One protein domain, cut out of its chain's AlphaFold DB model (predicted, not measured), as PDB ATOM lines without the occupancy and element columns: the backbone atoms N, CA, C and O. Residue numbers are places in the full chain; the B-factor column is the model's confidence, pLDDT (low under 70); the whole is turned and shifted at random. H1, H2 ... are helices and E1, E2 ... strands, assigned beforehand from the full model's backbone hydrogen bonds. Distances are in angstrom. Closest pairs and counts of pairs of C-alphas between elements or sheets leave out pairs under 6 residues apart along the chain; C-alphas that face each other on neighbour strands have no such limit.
ATOM      1  N   ALA A  26     -28.000  24.286 -53.814       97.62
ATOM      2  CA  ALA A  26     -26.928  25.279 -53.771       97.62
ATOM      3  C   ALA A  26     -26.588  25.775 -52.351       97.62
ATOM      4  O   ALA A  26     -25.674  26.587 -52.186       97.62
ATOM      5  N   LYS A  27     -27.318  25.334 -51.319       97.81
ATOM      6  CA  LYS A  27     -27.097  25.753 -49.923       97.81
ATOM      7  C   LYS A  27     -26.357  24.694 -49.121       97.81
ATOM      8  O   LYS A  27     -26.353  23.523 -49.468       97.81
ATOM      9  N   THR A  28     -25.751  25.109 -48.013       98.19
ATOM     10  CA  THR A  28     -25.142  24.201 -47.030       98.19
ATOM     11  C   THR A  28     -26.039  24.075 -45.807       98.19
ATOM     12  O   THR A  28     -26.603  25.064 -45.336       98.19
ATOM     13  N   TYR A  29     -26.153  22.858 -45.282       98.44
ATOM     14  CA  TYR A  29     -27.011  22.512 -44.159       98.44
ATOM     15  C   TYR A  29     -26.199  21.878 -43.037       98.44
ATOM     16  O   TYR A  29     -25.388  20.979 -43.261       98.44
ATOM     17  N   LYS A  30     -26.465  22.310 -41.803       98.56
ATOM     18  CA  LYS A  30     -25.970  21.640 -40.598       98.56
ATOM     19  C   LYS A  30     -26.827  20.418 -40.324       98.56
ATOM     20  O   LYS A  30     -28.045  20.547 -40.222       98.56
ATOM     21  N   LEU A  31     -26.202  19.262 -40.156       98.12
ATOM     22  CA  LEU A  31     -26.882  18.053 -39.706       98.12
ATOM     23  C   LEU A  31     -26.638  17.840 -38.218       98.12
ATOM     24  O   LEU A  31     -25.527  18.041 -37.726       98.12
ATOM     25  N   VAL A  32     -27.666  17.396 -37.506       97.69
ATOM     26  CA  VAL A  32     -27.580  17.136 -36.065       97.69
ATOM     27  C   VAL A  32     -27.443  15.641 -35.792       97.69
ATOM     28  O   VAL A  32     -27.992  14.801 -36.504       97.69
ATOM     29  N   THR A  33     -26.703  15.300 -34.741       96.19
ATOM     30  CA  THR A  33     -26.723  13.967 -34.137       96.19
ATOM     31  C   THR A  33     -26.783  14.075 -32.616       96.19
ATOM     32  O   THR A  33     -26.672  15.162 -32.046       96.19
ATOM     33  N   VAL A  34     -27.013  12.948 -31.946       95.62
ATOM     34  CA  VAL A  34     -27.178  12.896 -30.495       95.62
ATOM     35  C   VAL A  34     -26.231  11.855 -29.925       95.62
ATOM     36  O   VAL A  34     -26.203  10.712 -30.383       95.62
ATOM     37  N   LYS A  35     -25.457  12.248 -28.916       94.12
ATOM     38  CA  LYS A  35     -24.492  11.368 -28.261       94.12
ATOM     39  C   LYS A  35     -25.163  10.439 -27.266       94.12
ATOM     40  O   LYS A  35     -26.093  10.828 -26.564       94.12
ATOM     41  N   LEU A  36     -24.586   9.250 -27.128       92.00
ATOM     42  CA  LEU A  36     -24.910   8.321 -26.051       92.00
ATOM     43  C   LEU A  36     -24.636   8.932 -24.664       92.00
ATOM     44  O   LEU A  36     -23.897   9.911 -24.511       92.00
ATOM     45  N   TRP A  37     -25.203   8.286 -23.649       89.62
ATOM     46  CA  TRP A  37     -24.959   8.521 -22.225       89.62
ATOM     47  C   TRP A  37     -25.318   9.932 -21.760       89.62
ATOM     48  O   TRP A  37     -24.667  10.493 -20.884       89.62
ATOM     49  N   GLY A  38     -26.341  10.536 -22.369       84.44
ATOM     50  CA  GLY A  38     -26.791  11.871 -22.000       84.44
ATOM     51  C   GLY A  38     -25.759  12.949 -22.310       84.44
ATOM     52  O   GLY A  38     -25.776  14.003 -21.685       84.44
ATOM     53  N   LYS A  39     -24.843  12.737 -23.261       88.81
ATOM     54  CA  LYS A  39     -23.876  13.775 -23.663       88.81
ATOM     55  C   LYS A  39     -24.490  14.853 -24.565       88.81
ATOM     56  O   LYS A  39     -23.815  15.825 -24.896       88.81
ATOM     57  N   GLY A  40     -25.778  14.724 -24.877       91.88
ATOM     58  CA  GLY A  40     -26.575  15.743 -25.542       91.88
ATOM     59  C   GLY A  40     -26.381  15.769 -27.052       91.88
ATOM     60  O   GLY A  40     -25.998  14.781 -27.677       91.88
ATOM     61  N   VAL A  41     -26.708  16.918 -27.628       96.44
ATOM     62  CA  VAL A  41     -26.846  17.128 -29.067       96.44
ATOM     63  C   VAL A  41     -25.578  17.765 -29.632       96.44
ATOM     64  O   VAL A  41     -25.037  18.692 -29.030       96.44
ATOM     65  N   GLU A  42     -25.116  17.302 -30.793       96.62
ATOM     66  CA  GLU A  42     -23.946  17.866 -31.470       96.62
ATOM     67  C   GLU A  42     -24.139  18.039 -32.980       96.62
ATOM     68  O   GLU A  42     -25.029  17.451 -33.600       96.62
ATOM     69  N   LEU A  43     -23.257  18.846 -33.575       98.00
ATOM     70  CA  LEU A  43     -23.123  18.949 -35.020       98.00
ATOM     71  C   LEU A  43     -22.554  17.632 -35.563       98.00
ATOM     72  O   LEU A  43     -21.439  17.250 -35.221       98.00
ATOM     73  N   ARG A  44     -23.299  16.970 -36.447       97.31
ATOM     74  CA  ARG A  44     -22.797  15.831 -37.224       97.31
ATOM     75  C   ARG A  44     -21.820  16.291 -38.304       97.31
ATOM     76  O   ARG A  44     -20.840  15.611 -38.581       97.31
ATOM     77  N   GLY A  45     -22.129  17.420 -38.935       98.00
ATOM     78  CA  GLY A  45     -21.337  18.026 -39.997       98.00
ATOM     79  C   GLY A  45     -22.153  19.026 -40.806       98.00
ATOM     80  O   GLY A  45     -23.359  19.179 -40.592       98.00
ATOM     81  N   GLU A  46     -21.482  19.688 -41.739       98.06
ATOM     82  CA  GLU A  46     -22.091  20.573 -42.726       98.06
ATOM     83  C   GLU A  46     -22.046  19.896 -44.093       98.06
ATOM     84  O   GLU A  46     -21.024  19.328 -44.475       98.06
ATOM     85  N   PHE A  47     -23.173  19.904 -44.798       97.62
ATOM     86  CA  PHE A  47     -23.344  19.177 -46.050       97.62
ATOM     87  C   PHE A  47     -23.995  20.082 -47.090       97.62
ATOM     88  O   PHE A  47     -24.952  20.797 -46.788       97.62
ATOM     89  N   GLU A  48     -23.496  20.028 -48.321       97.88
ATOM     90  CA  GLU A  48     -24.142  20.688 -49.450       97.88
ATOM     91  C   GLU A  48     -25.501  20.044 -49.733       97.88
ATOM     92  O   GLU A  48     -25.654  18.817 -49.704       97.88
ATOM     93  N   GLY A  49     -26.494  20.872 -50.046       97.25
ATOM     94  CA  GLY A  49     -27.869  20.453 -50.277       97.25
ATOM     95  C   GLY A  49     -27.982  19.451 -51.418       97.25
ATOM     96  O   GLY A  49     -28.812  18.547 -51.344       97.25
ATOM     97  N   ILE A  50     -27.098  19.527 -52.420       97.25
ATOM     98  CA  ILE A  50     -27.054  18.565 -53.527       97.25
ATOM     99  C   ILE A  50     -26.923  17.116 -53.029       97.25
ATOM    100  O   ILE A  50     -27.607  16.230 -53.541       97.25
ATOM    101  N   GLY A  51     -26.138  16.883 -51.970       95.69
ATOM    102  CA  GLY A  51     -25.943  15.567 -51.355       95.69
ATOM    103  C   GLY A  51     -27.094  15.111 -50.451       95.69
ATOM    104  O   GLY A  51     -27.113  13.961 -50.017       95.69
ATOM    105  N   LEU A  52     -28.055  15.992 -50.167       96.06
ATOM    106  CA  LEU A  52     -29.164  15.754 -49.242       96.06
ATOM    107  C   LEU A  52     -30.522  15.601 -49.944       96.06
ATOM    108  O   LEU A  52     -31.479  15.169 -49.310       96.06
ATOM    109  N   THR A  53     -30.608  15.905 -51.241       91.00
ATOM    110  CA  THR A  53     -31.859  15.936 -52.030       91.00
ATOM    111  C   THR A  53     -32.684  14.644 -51.986       91.00
ATOM    112  O   THR A  53     -33.908  14.700 -52.030       91.00
ATOM    113  N   ASN A  54     -32.036  13.484 -51.848       90.44
ATOM    114  CA  ASN A  54     -32.704  12.177 -51.779       90.44
ATOM    115  C   ASN A  54     -33.100  11.754 -50.351       90.44
ATOM    116  O   ASN A  54     -33.590  10.643 -50.153       90.44
ATOM    117  N   SER A  55     -32.857  12.600 -49.349       92.81
ATOM    118  CA  SER A  55     -33.145  12.303 -47.944       92.81
ATOM    119  C   SER A  55     -34.378  13.062 -47.469       92.81
ATOM    120  O   SER A  55     -34.492  14.270 -47.659       92.81
ATOM    121  N   GLN A  56     -35.280  12.375 -46.766       95.50
ATOM    122  CA  GLN A  56     -36.327  13.055 -46.012       95.50
ATOM    123  C   GLN A  56     -35.715  13.644 -44.737       95.50
ATOM    124  O   GLN A  56     -35.340  12.909 -43.817       95.50
ATOM    125  N   LEU A  57     -35.609  14.970 -44.709       97.88
ATOM    126  CA  LEU A  57     -35.027  15.726 -43.610       97.88
ATOM    127  C   LEU A  57     -36.067  16.645 -42.972       97.88
ATOM    128  O   LEU A  57     -37.002  17.095 -43.632       97.88
ATOM    129  N   PHE A  58     -35.882  16.930 -41.689       98.38
ATOM    130  CA  PHE A  58     -36.749  17.785 -40.886       98.38
ATOM    131  C   PHE A  58     -35.935  18.906 -40.265       98.38
ATOM    132  O   PHE A  58     -34.790  18.685 -39.864       98.38
ATOM    133  N   VAL A  59     -36.523  20.093 -40.184       98.38
ATOM    134  CA  VAL A  59     -35.904  21.252 -39.547       98.38
ATOM    135  C   VAL A  59     -36.036  21.118 -38.036       98.38
ATOM    136  O   VAL A  59     -37.109  20.812 -37.521       98.38
ATOM    137  N   VAL A  60     -34.946  21.389 -37.322       98.44
ATOM    138  CA  VAL A  60     -34.953  21.476 -35.861       98.44
ATOM    139  C   VAL A  60     -34.787  22.919 -35.406       98.44
ATOM    140  O   VAL A  60     -34.070  23.713 -36.022       98.44
ATOM    141  N   LYS A  61     -35.442  23.269 -34.304       98.19
ATOM    142  CA  LYS A  61     -35.368  24.585 -33.668       98.19
ATOM    143  C   LYS A  61     -34.742  24.472 -32.287       98.19
ATOM    144  O   LYS A  61     -34.834  23.437 -31.626       98.19
ATOM    145  N   GLU A  62     -34.119  25.558 -31.850       97.62
ATOM    146  CA  GLU A  62     -33.585  25.691 -30.495       97.62
ATOM    147  C   GLU A  62     -34.615  25.272 -29.423       97.62
ATOM    148  O   GLU A  62     -35.813  25.525 -29.553       97.62
ATOM    149  N   GLN A  63     -34.132  24.627 -28.356       95.94
ATOM    150  CA  GLN A  63     -34.917  24.111 -27.224       95.94
ATOM    151  C   GLN A  63     -35.947  23.019 -27.545       95.94
ATOM    152  O   GLN A  63     -36.620  22.541 -26.629       95.94
ATOM    153  N   GLN A  64     -36.040  22.546 -28.788       97.31
ATOM    154  CA  GLN A  64     -36.751  21.299 -29.046       97.31
ATOM    155  C   GLN A  64     -36.010  20.116 -28.414       97.31
ATOM    156  O   GLN A  64     -34.782  20.102 -28.321       97.31
ATOM    157  N   PHE A  65     -36.768  19.116 -27.978       96.56
ATOM    158  CA  PHE A  65     -36.243  17.852 -27.487       96.56
ATOM    159  C   PHE A  65     -36.077  16.869 -28.643       96.56
ATOM    160  O   PHE A  65     -37.005  16.667 -29.419       96.56
ATOM    161  N   ILE A  66     -34.913  16.242 -28.748       97.25
ATOM    162  CA  ILE A  66     -34.566  15.281 -29.799       97.25
ATOM    163  C   ILE A  66     -34.088  13.978 -29.162       97.25
ATOM    164  O   ILE A  66     -33.444  13.996 -28.111       97.25
ATOM    165  N   LEU A  67     -34.375  12.844 -29.799       95.88
ATOM    166  CA  LEU A  67     -33.882  11.530 -29.378       95.88
ATOM    167  C   LEU A  67     -33.553  10.645 -30.578       95.88
ATOM    168  O   LEU A  67     -34.178  10.778 -31.621       95.88
ATOM    169  N   SER A  68     -32.612   9.714 -30.426       96.81
ATOM    170  CA  SER A  68     -32.368   8.640 -31.401       96.81
ATOM    171  C   SER A  68     -33.367   7.501 -31.198       96.81
ATOM    172  O   SER A  68     -33.462   6.964 -30.093       96.81
ATOM    173  N   LYS A  69     -34.071   7.066 -32.251       95.62
ATOM    174  CA  LYS A  69     -34.982   5.903 -32.166       95.62
ATOM    175  C   LYS A  69     -34.290   4.628 -31.673       95.62
ATOM    176  O   LYS A  69     -34.922   3.814 -31.006       95.62
ATOM    177  N   ILE A  70     -33.016   4.448 -32.016       94.75
ATOM    178  CA  ILE A  70     -32.267   3.212 -31.753       94.75
ATOM    179  C   ILE A  70     -31.542   3.291 -30.401       94.75
ATOM    180  O   ILE A  70     -31.477   2.305 -29.665       94.75
ATOM    181  N   ASP A  71     -31.055   4.480 -30.041       94.31
ATOM    182  CA  ASP A  71     -30.158   4.675 -28.900       94.31
ATOM    183  C   ASP A  71     -30.754   5.489 -27.747       94.31
ATOM    184  O   ASP A  71     -30.059   5.756 -26.765       94.31
ATOM    185  N   ALA A  72     -32.040   5.852 -27.791       91.06
ATOM    186  CA  ALA A  72     -32.693   6.547 -26.675       91.06
ATOM    187  C   ALA A  72     -32.524   5.796 -25.342       91.06
ATOM    188  O   ALA A  72     -32.267   6.419 -24.312       91.06
ATOM    189  N   ARG A  73     -32.564   4.454 -25.371       89.94
ATOM    190  CA  ARG A  73     -32.303   3.591 -24.200       89.94
ATOM    191  C   ARG A  73     -30.896   3.755 -23.615       89.94
ATOM    192  O   ARG A  73     -30.696   3.526 -22.431       89.94
ATOM    193  N   ASN A  74     -29.940   4.159 -24.448       91.44
ATOM    194  CA  ASN A  74     -28.551   4.417 -24.084       91.44
ATOM    195  C   ASN A  74     -28.317   5.903 -23.768       91.44
ATOM    196  O   ASN A  74     -27.174   6.350 -23.740       91.44
ATOM    197  N   GLY A  75     -29.376   6.692 -23.561       91.12
ATOM    198  CA  GLY A  75     -29.266   8.112 -23.235       91.12
ATOM    199  C   GLY A  75     -29.016   9.023 -24.438       91.12
ATOM    200  O   GLY A  75     -28.539  10.138 -24.241       91.12
ATOM    201  N   ALA A  76     -29.290   8.574 -25.667       95.12
ATOM    202  CA  ALA A  76     -29.151   9.405 -26.864       95.12
ATOM    203  C   ALA A  76     -30.358  10.328 -27.062       95.12
ATOM    204  O   ALA A  76     -31.182  10.126 -27.956       95.12
ATOM    205  N   PHE A  77     -30.458  11.338 -26.201       95.25
ATOM    206  CA  PHE A  77     -31.445  12.411 -26.280       95.25
ATOM    207  C   PHE A  77     -30.879  13.731 -25.736       95.25
ATOM    208  O   PHE A  77     -29.848  13.758 -25.056       95.25
ATOM    209  N   GLY A  78     -31.556  14.839 -26.017       95.38
ATOM    210  CA  GLY A  78     -31.187  16.144 -25.474       95.38
ATOM    211  C   GLY A  78     -32.021  17.286 -26.038       95.38
ATOM    212  O   GLY A  78     -32.971  17.067 -26.784       95.38
ATOM    213  N   LEU A  79     -31.655  18.511 -25.665       96.25
ATOM    214  CA  LEU A  79     -32.225  19.729 -26.236       96.25
ATOM    215  C   LEU A  79     -31.348  20.244 -27.373       96.25
ATOM    216  O   LEU A  79     -30.120  20.229 -27.261       96.25
ATOM    217  N   ILE A  80     -31.974  20.746 -28.434       97.62
ATOM    218  CA  ILE A  80     -31.273  21.428 -29.523       97.62
ATOM    219  C   ILE A  80     -30.648  22.727 -28.984       97.62
ATOM    220  O   ILE A  80     -31.382  23.597 -28.502       97.62
ATOM    221  N   PRO A  81     -29.314  22.897 -29.059       96.75
ATOM    222  CA  PRO A  81     -28.658  24.132 -28.650       96.75
ATOM    223  C   PRO A  81     -28.883  25.243 -29.682       96.75
ATOM    224  O   PRO A  81     -29.053  24.973 -30.871       96.75
ATOM    225  N   ALA A  82     -28.782  26.502 -29.246       97.44
ATOM    226  CA  ALA A  82     -28.907  27.683 -30.109       97.44
ATOM    227  C   ALA A  82     -28.009  27.627 -31.362       97.44
ATOM    228  O   ALA A  82     -28.413  28.025 -32.452       97.44
ATOM    229  N   SER A  83     -26.800  27.064 -31.240       97.75
ATOM    230  CA  SER A  83     -25.836  26.917 -32.343       97.75
ATOM    231  C   SER A  83     -26.304  25.997 -33.479       97.75
ATOM    232  O   SER A  83     -25.719  26.023 -34.568       97.75
ATOM    233  N   LEU A  84     -27.324  25.172 -33.219       98.44
ATOM    234  CA  LEU A  84     -27.939  24.231 -34.156       98.44
ATOM    235  C   LEU A  84     -29.395  24.603 -34.480       98.44
ATOM    236  O   LEU A  84     -30.126  23.790 -35.041       98.44
ATOM    237  N   ASN A  85     -29.827  25.824 -34.157       98.38
ATOM    238  CA  ASN A  85     -31.124  26.322 -34.596       98.38
ATOM    239  C   ASN A  85     -31.200  26.338 -36.136       98.38
ATOM    240  O   ASN A  85     -30.281  26.827 -36.796       98.38
ATOM    241  N   ASN A  86     -32.296  25.826 -36.701       98.25
ATOM    242  CA  ASN A  86     -32.511  25.603 -38.139       98.25
ATOM    243  C   ASN A  86     -31.576  24.576 -38.799       98.25
ATOM    244  O   ASN A  86     -31.477  24.534 -40.025       98.25
ATOM    245  N   ALA A  87     -30.897  23.736 -38.017       98.50
ATOM    246  CA  ALA A  87     -30.240  22.552 -38.557       98.50
ATOM    247  C   ALA A  87     -31.281  21.514 -39.024       98.50
ATOM    248  O   ALA A  87     -32.486  21.685 -38.819       98.50
ATOM    249  N   VAL A  88     -30.819  20.432 -39.650       98.44
ATOM    250  CA  VAL A  88     -31.686  19.369 -40.168       98.44
ATOM    251  C   VAL A  88     -31.331  17.988 -39.624       98.44
ATOM    252  O   VAL A  88     -30.184  17.709 -39.260       98.44
ATOM    253  N   VAL A  89     -32.331  17.111 -39.568       97.88
ATOM    254  CA  VAL A  89     -32.208  15.725 -39.089       97.88
ATOM    255  C   VAL A  89     -32.986  14.757 -39.962       97.88
ATOM    256  O   VAL A  89     -33.976  15.139 -40.580       97.88
ATOM    257  N   SER A  90     -32.566  13.492 -39.995       96.81
ATOM    258  CA  SER A  90     -33.368  12.425 -40.596       96.81
ATOM    259  C   SER A  90     -34.532  12.027 -39.686       96.81
ATOM    260  O   SER A  90     -34.569  12.344 -38.493       96.81
ATOM    261  N   SER A  91     -35.461  11.247 -40.234       95.75
ATOM    262  CA  SER A  91     -36.585  10.679 -39.483       95.75
ATOM    263  C   SER A  91     -36.166   9.743 -38.336       95.75
ATOM    264  O   SER A  91     -37.009   9.404 -37.502       95.75
ATOM    265  N   ASP A  92     -34.898   9.328 -38.254       96.31
ATOM    266  CA  ASP A  92     -34.357   8.512 -37.154       96.31
ATOM    267  C   ASP A  92     -34.204   9.286 -35.846       96.31
ATOM    268  O   ASP A  92     -34.103   8.677 -34.776       96.31
ATOM    269  N   PHE A  93     -34.237  10.617 -35.931       97.12
ATOM    270  CA  PHE A  93     -34.129  11.515 -34.795       97.12
ATOM    271  C   PHE A  93     -35.414  12.334 -34.616       97.12
ATOM    272  O   PHE A  93     -35.453  13.524 -34.942       97.12
ATOM    273  N   PRO A  94     -36.509  11.714 -34.136       96.88
ATOM    274  CA  PRO A  94     -37.740  12.437 -33.871       96.88
ATOM    275  C   PRO A  94     -37.487  13.596 -32.907       96.88
ATOM    276  O   PRO A  94     -36.795  13.459 -31.895       96.88
ATOM    277  N   THR A  95     -38.074  14.737 -33.255       97.75
ATOM    278  CA  THR A  95     -37.904  16.004 -32.552       97.75
ATOM    279  C   THR A  95     -39.262  16.499 -32.057       97.75
ATOM    280  O   THR A  95     -40.294  16.278 -32.697       97.75
ATOM    281  N   PHE A  96     -39.278  17.133 -30.892       97.38
ATOM    282  CA  PHE A  96     -40.482  17.516 -30.173       97.38
ATOM    283  C   PHE A  96     -40.343  18.937 -29.636       97.38
ATOM    284  O   PHE A  96     -39.400  19.259 -28.914       97.38
ATOM    285  N   SER A  97     -41.317  19.784 -29.937       96.94
ATOM    286  CA  SER A  97     -41.531  21.014 -29.186       96.94
ATOM    287  C   SER A  97     -42.043  20.679 -27.784       96.94
ATOM    288  O   SER A  97     -42.683  19.649 -27.566       96.94
ATOM    289  N   LEU A  98     -41.759  21.548 -26.820       94.69
ATOM    290  CA  LEU A  98     -42.152  21.345 -25.430       94.69
ATOM    291  C   LEU A  98     -43.374  22.187 -25.092       94.69
ATOM    292  O   LEU A  98     -43.455  23.357 -25.470       94.69
ATOM    293  N   ASN A  99     -44.311  21.611 -24.339       92.56
ATOM    294  CA  ASN A  99     -45.409  22.374 -23.763       92.56
ATOM    295  C   ASN A  99     -44.885  23.218 -22.590       92.56
ATOM    296  O   ASN A  99     -44.879  22.775 -21.439       92.56
ATOM    297  N   THR A 100     -44.446  24.442 -22.881       88.81
ATOM    298  CA  THR A 100     -43.820  25.345 -21.902       88.81
ATOM    299  C   THR A 100     -44.764  25.830 -20.802       88.81
ATOM    300  O   THR A 100     -44.300  26.362 -19.798       88.81
ATOM    301  N   LEU A 101     -46.074  25.590 -20.933       88.75
ATOM    302  CA  LEU A 101     -47.034  25.800 -19.845       88.75
ATOM    303  C   LEU A 101     -46.916  24.727 -18.753       88.75
ATOM    304  O   LEU A 101     -47.367  24.945 -17.631       88.75
ATOM    305  N   LYS A 102     -46.341  23.561 -19.078       88.31
ATOM    306  CA  LYS A 102     -46.204  22.414 -18.169       88.31
ATOM    307  C   LYS A 102     -44.762  22.131 -17.751       88.31
ATOM    308  O   LYS A 102     -44.553  21.553 -16.689       88.31
ATOM    309  N   ILE A 103     -43.776  22.488 -18.576       90.12
ATOM    310  CA  ILE A 103     -42.364  22.194 -18.313       90.12
ATOM    311  C   ILE A 103     -41.449  23.351 -18.716       90.12
ATOM    312  O   ILE A 103     -41.589  23.943 -19.782       90.12
ATOM    313  N   ILE A 104     -40.447  23.622 -17.881       90.25
ATOM    314  CA  ILE A 104     -39.299  24.450 -18.254       90.25
ATOM    315  C   ILE A 104     -38.321  23.550 -19.024       90.25
ATOM    316  O   ILE A 104     -37.858  22.568 -18.436       90.25
ATOM    317  N   PRO A 105     -37.957  23.854 -20.287       87.25
ATOM    318  CA  PRO A 105     -37.105  22.991 -21.110       87.25
ATOM    319  C   PRO A 105     -35.831  22.527 -20.409       87.25
ATOM    320  O   PRO A 105     -35.509  21.341 -20.430       87.25
ATOM    321  N   ALA A 106     -35.164  23.439 -19.696       87.50
ATOM    322  CA  ALA A 106     -33.942  23.162 -18.947       87.50
ATOM    323  C   ALA A 106     -34.077  22.011 -17.933       87.50
ATOM    324  O   ALA A 106     -33.071  21.384 -17.601       87.50
ATOM    325  N   TYR A 107     -35.289  21.679 -17.476       87.81
ATOM    326  CA  TYR A 107     -35.520  20.527 -16.608       87.81
ATOM    327  C   TYR A 107     -35.170  19.196 -17.295       87.81
ATOM    328  O   TYR A 107     -34.646  18.290 -16.654       87.81
ATOM    329  N   LEU A 108     -35.351  19.086 -18.616       87.31
ATOM    330  CA  LEU A 108     -34.974  17.883 -19.371       87.31
ATOM    331  C   LEU A 108     -33.457  17.669 -19.437       87.31
ATOM    332  O   LEU A 108     -33.019  16.541 -19.651       87.31
ATOM    333  N   ASN A 109     -32.638  18.697 -19.187       83.38
ATOM    334  CA  ASN A 109     -31.189  18.508 -19.079       83.38
ATOM    335  C   ASN A 109     -30.808  17.636 -17.874       83.38
ATOM    336  O   ASN A 109     -29.763  16.996 -17.917       83.38
ATOM    337  N   TRP A 110     -31.655  17.551 -16.845       82.38
ATOM    338  CA  TRP A 110     -31.439  16.674 -15.688       82.38
ATOM    339  C   TRP A 110     -31.697  15.195 -15.991       82.38
ATOM    340  O   TRP A 110     -31.305  14.338 -15.208       82.38
ATOM    341  N   LEU A 111     -32.320  14.873 -17.132       77.00
ATOM    342  CA  LEU A 111     -32.447  13.488 -17.604       77.00
ATOM    343  C   LEU A 111     -31.126  12.940 -18.161       77.00
ATOM    344  O   LEU A 111     -31.008  11.739 -18.407       77.00
ATOM    345  N   ARG A 112     -30.136  13.810 -18.389       69.25
ATOM    346  CA  ARG A 112     -28.788  13.398 -18.775       69.25
ATOM    347  C   ARG A 112     -28.181  12.623 -17.610       69.25
ATOM    348  O   ARG A 112     -28.272  13.049 -16.464       69.25
TER     349      ARG A 112
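What this domain is: This is residues 26 to 112 of the 116 residues of an uncharacterized protein of Dictyobacter sp. Uno17 (UniProt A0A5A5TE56). A long two-stranded hairpin, E1 and E2, makes one side of the domain, and two small sheets meet it at different heights: the pair E3 and E6 reaches E1 through E6, and the trio E5, E4 and E7 reaches the turn end of the hairpin through E5. The short helix H1 packs over E5 at that same end, farthest of the elements from the mean of the C-alphas. The printed part has 87 residues, with seven named strands and then one named helix, in the order E1 to E7 and H1. Each sheet is antiparallel, the largest in the order E5, E4, E7; the class is mostly strand, though under half of the residues are in named elements. The whole is compact, with a radius of gyration of the C-alphas of 13.0 A and spans of 40 by 27 by 19 A.

Where its parts are: Find C-alpha 28 at (-25.142, 24.201, -47.030); from there E1 runs through residues 28 to 35, 22.7 A. After a tight link, E2 takes residues 40 to 48 back over 24.5 A. Read on to the short strands E3, residues 57 to 59, E4, residues 65 to 67, E5, residues 77 to 79, and E6, residues 88 to 90. E7, residues 95 to 98, begins at (-37.904, 16.004, -32.552) and is 9.9 A long. H1, residues 105 to 111, runs 11.1 A and ends at C-alpha 111, (-32.447, 13.488, -17.604).

How they stand to each other: Look first at the sheet E5, E4, E7, where E4 is the inner strand. E4 and E5 form a hairpin, with N 66 and O 78 at 2.9 A, within hydrogen-bond range; between E4 and E7, N 96 and O 65 are at 2.7 A. H1 is on this sheet at a height of 7.6 A, over E5, and runs along the strands, at 25 degrees to E5 on the local plane, which is fitted to 6 C-alphas; the closest C-alphas of E5 and H1 are those of Gly 78 and Asn 109, 6.8 A. In H1, 0 of 3 O i to N i+4 pairs are within range, but 4 of 4 O i to N i+3 pairs are. The closest C-alphas of E2 and E5 are those of Gly 40 and Gly 78, 4.6 A. E1 and E2 form a hairpin at 153 degrees, with N 31 and O 45 at 2.9 A. The closest C-alphas of E1 and E6 are those of Leu 31 and Val 88, 5.0 A. E6 is the antiparallel neighbour of E3, with N 58 and O 89 at 2.8 A. E2 and E6 are apart.

The domain as a whole: The two C-alphas farthest apart are those of Ala 26 and Lys 102, 40.6 A. The printed part has no cut, and no link is long. The mean pLDDT of the printed part is 94.3; look to residue 112 for the one value under 70.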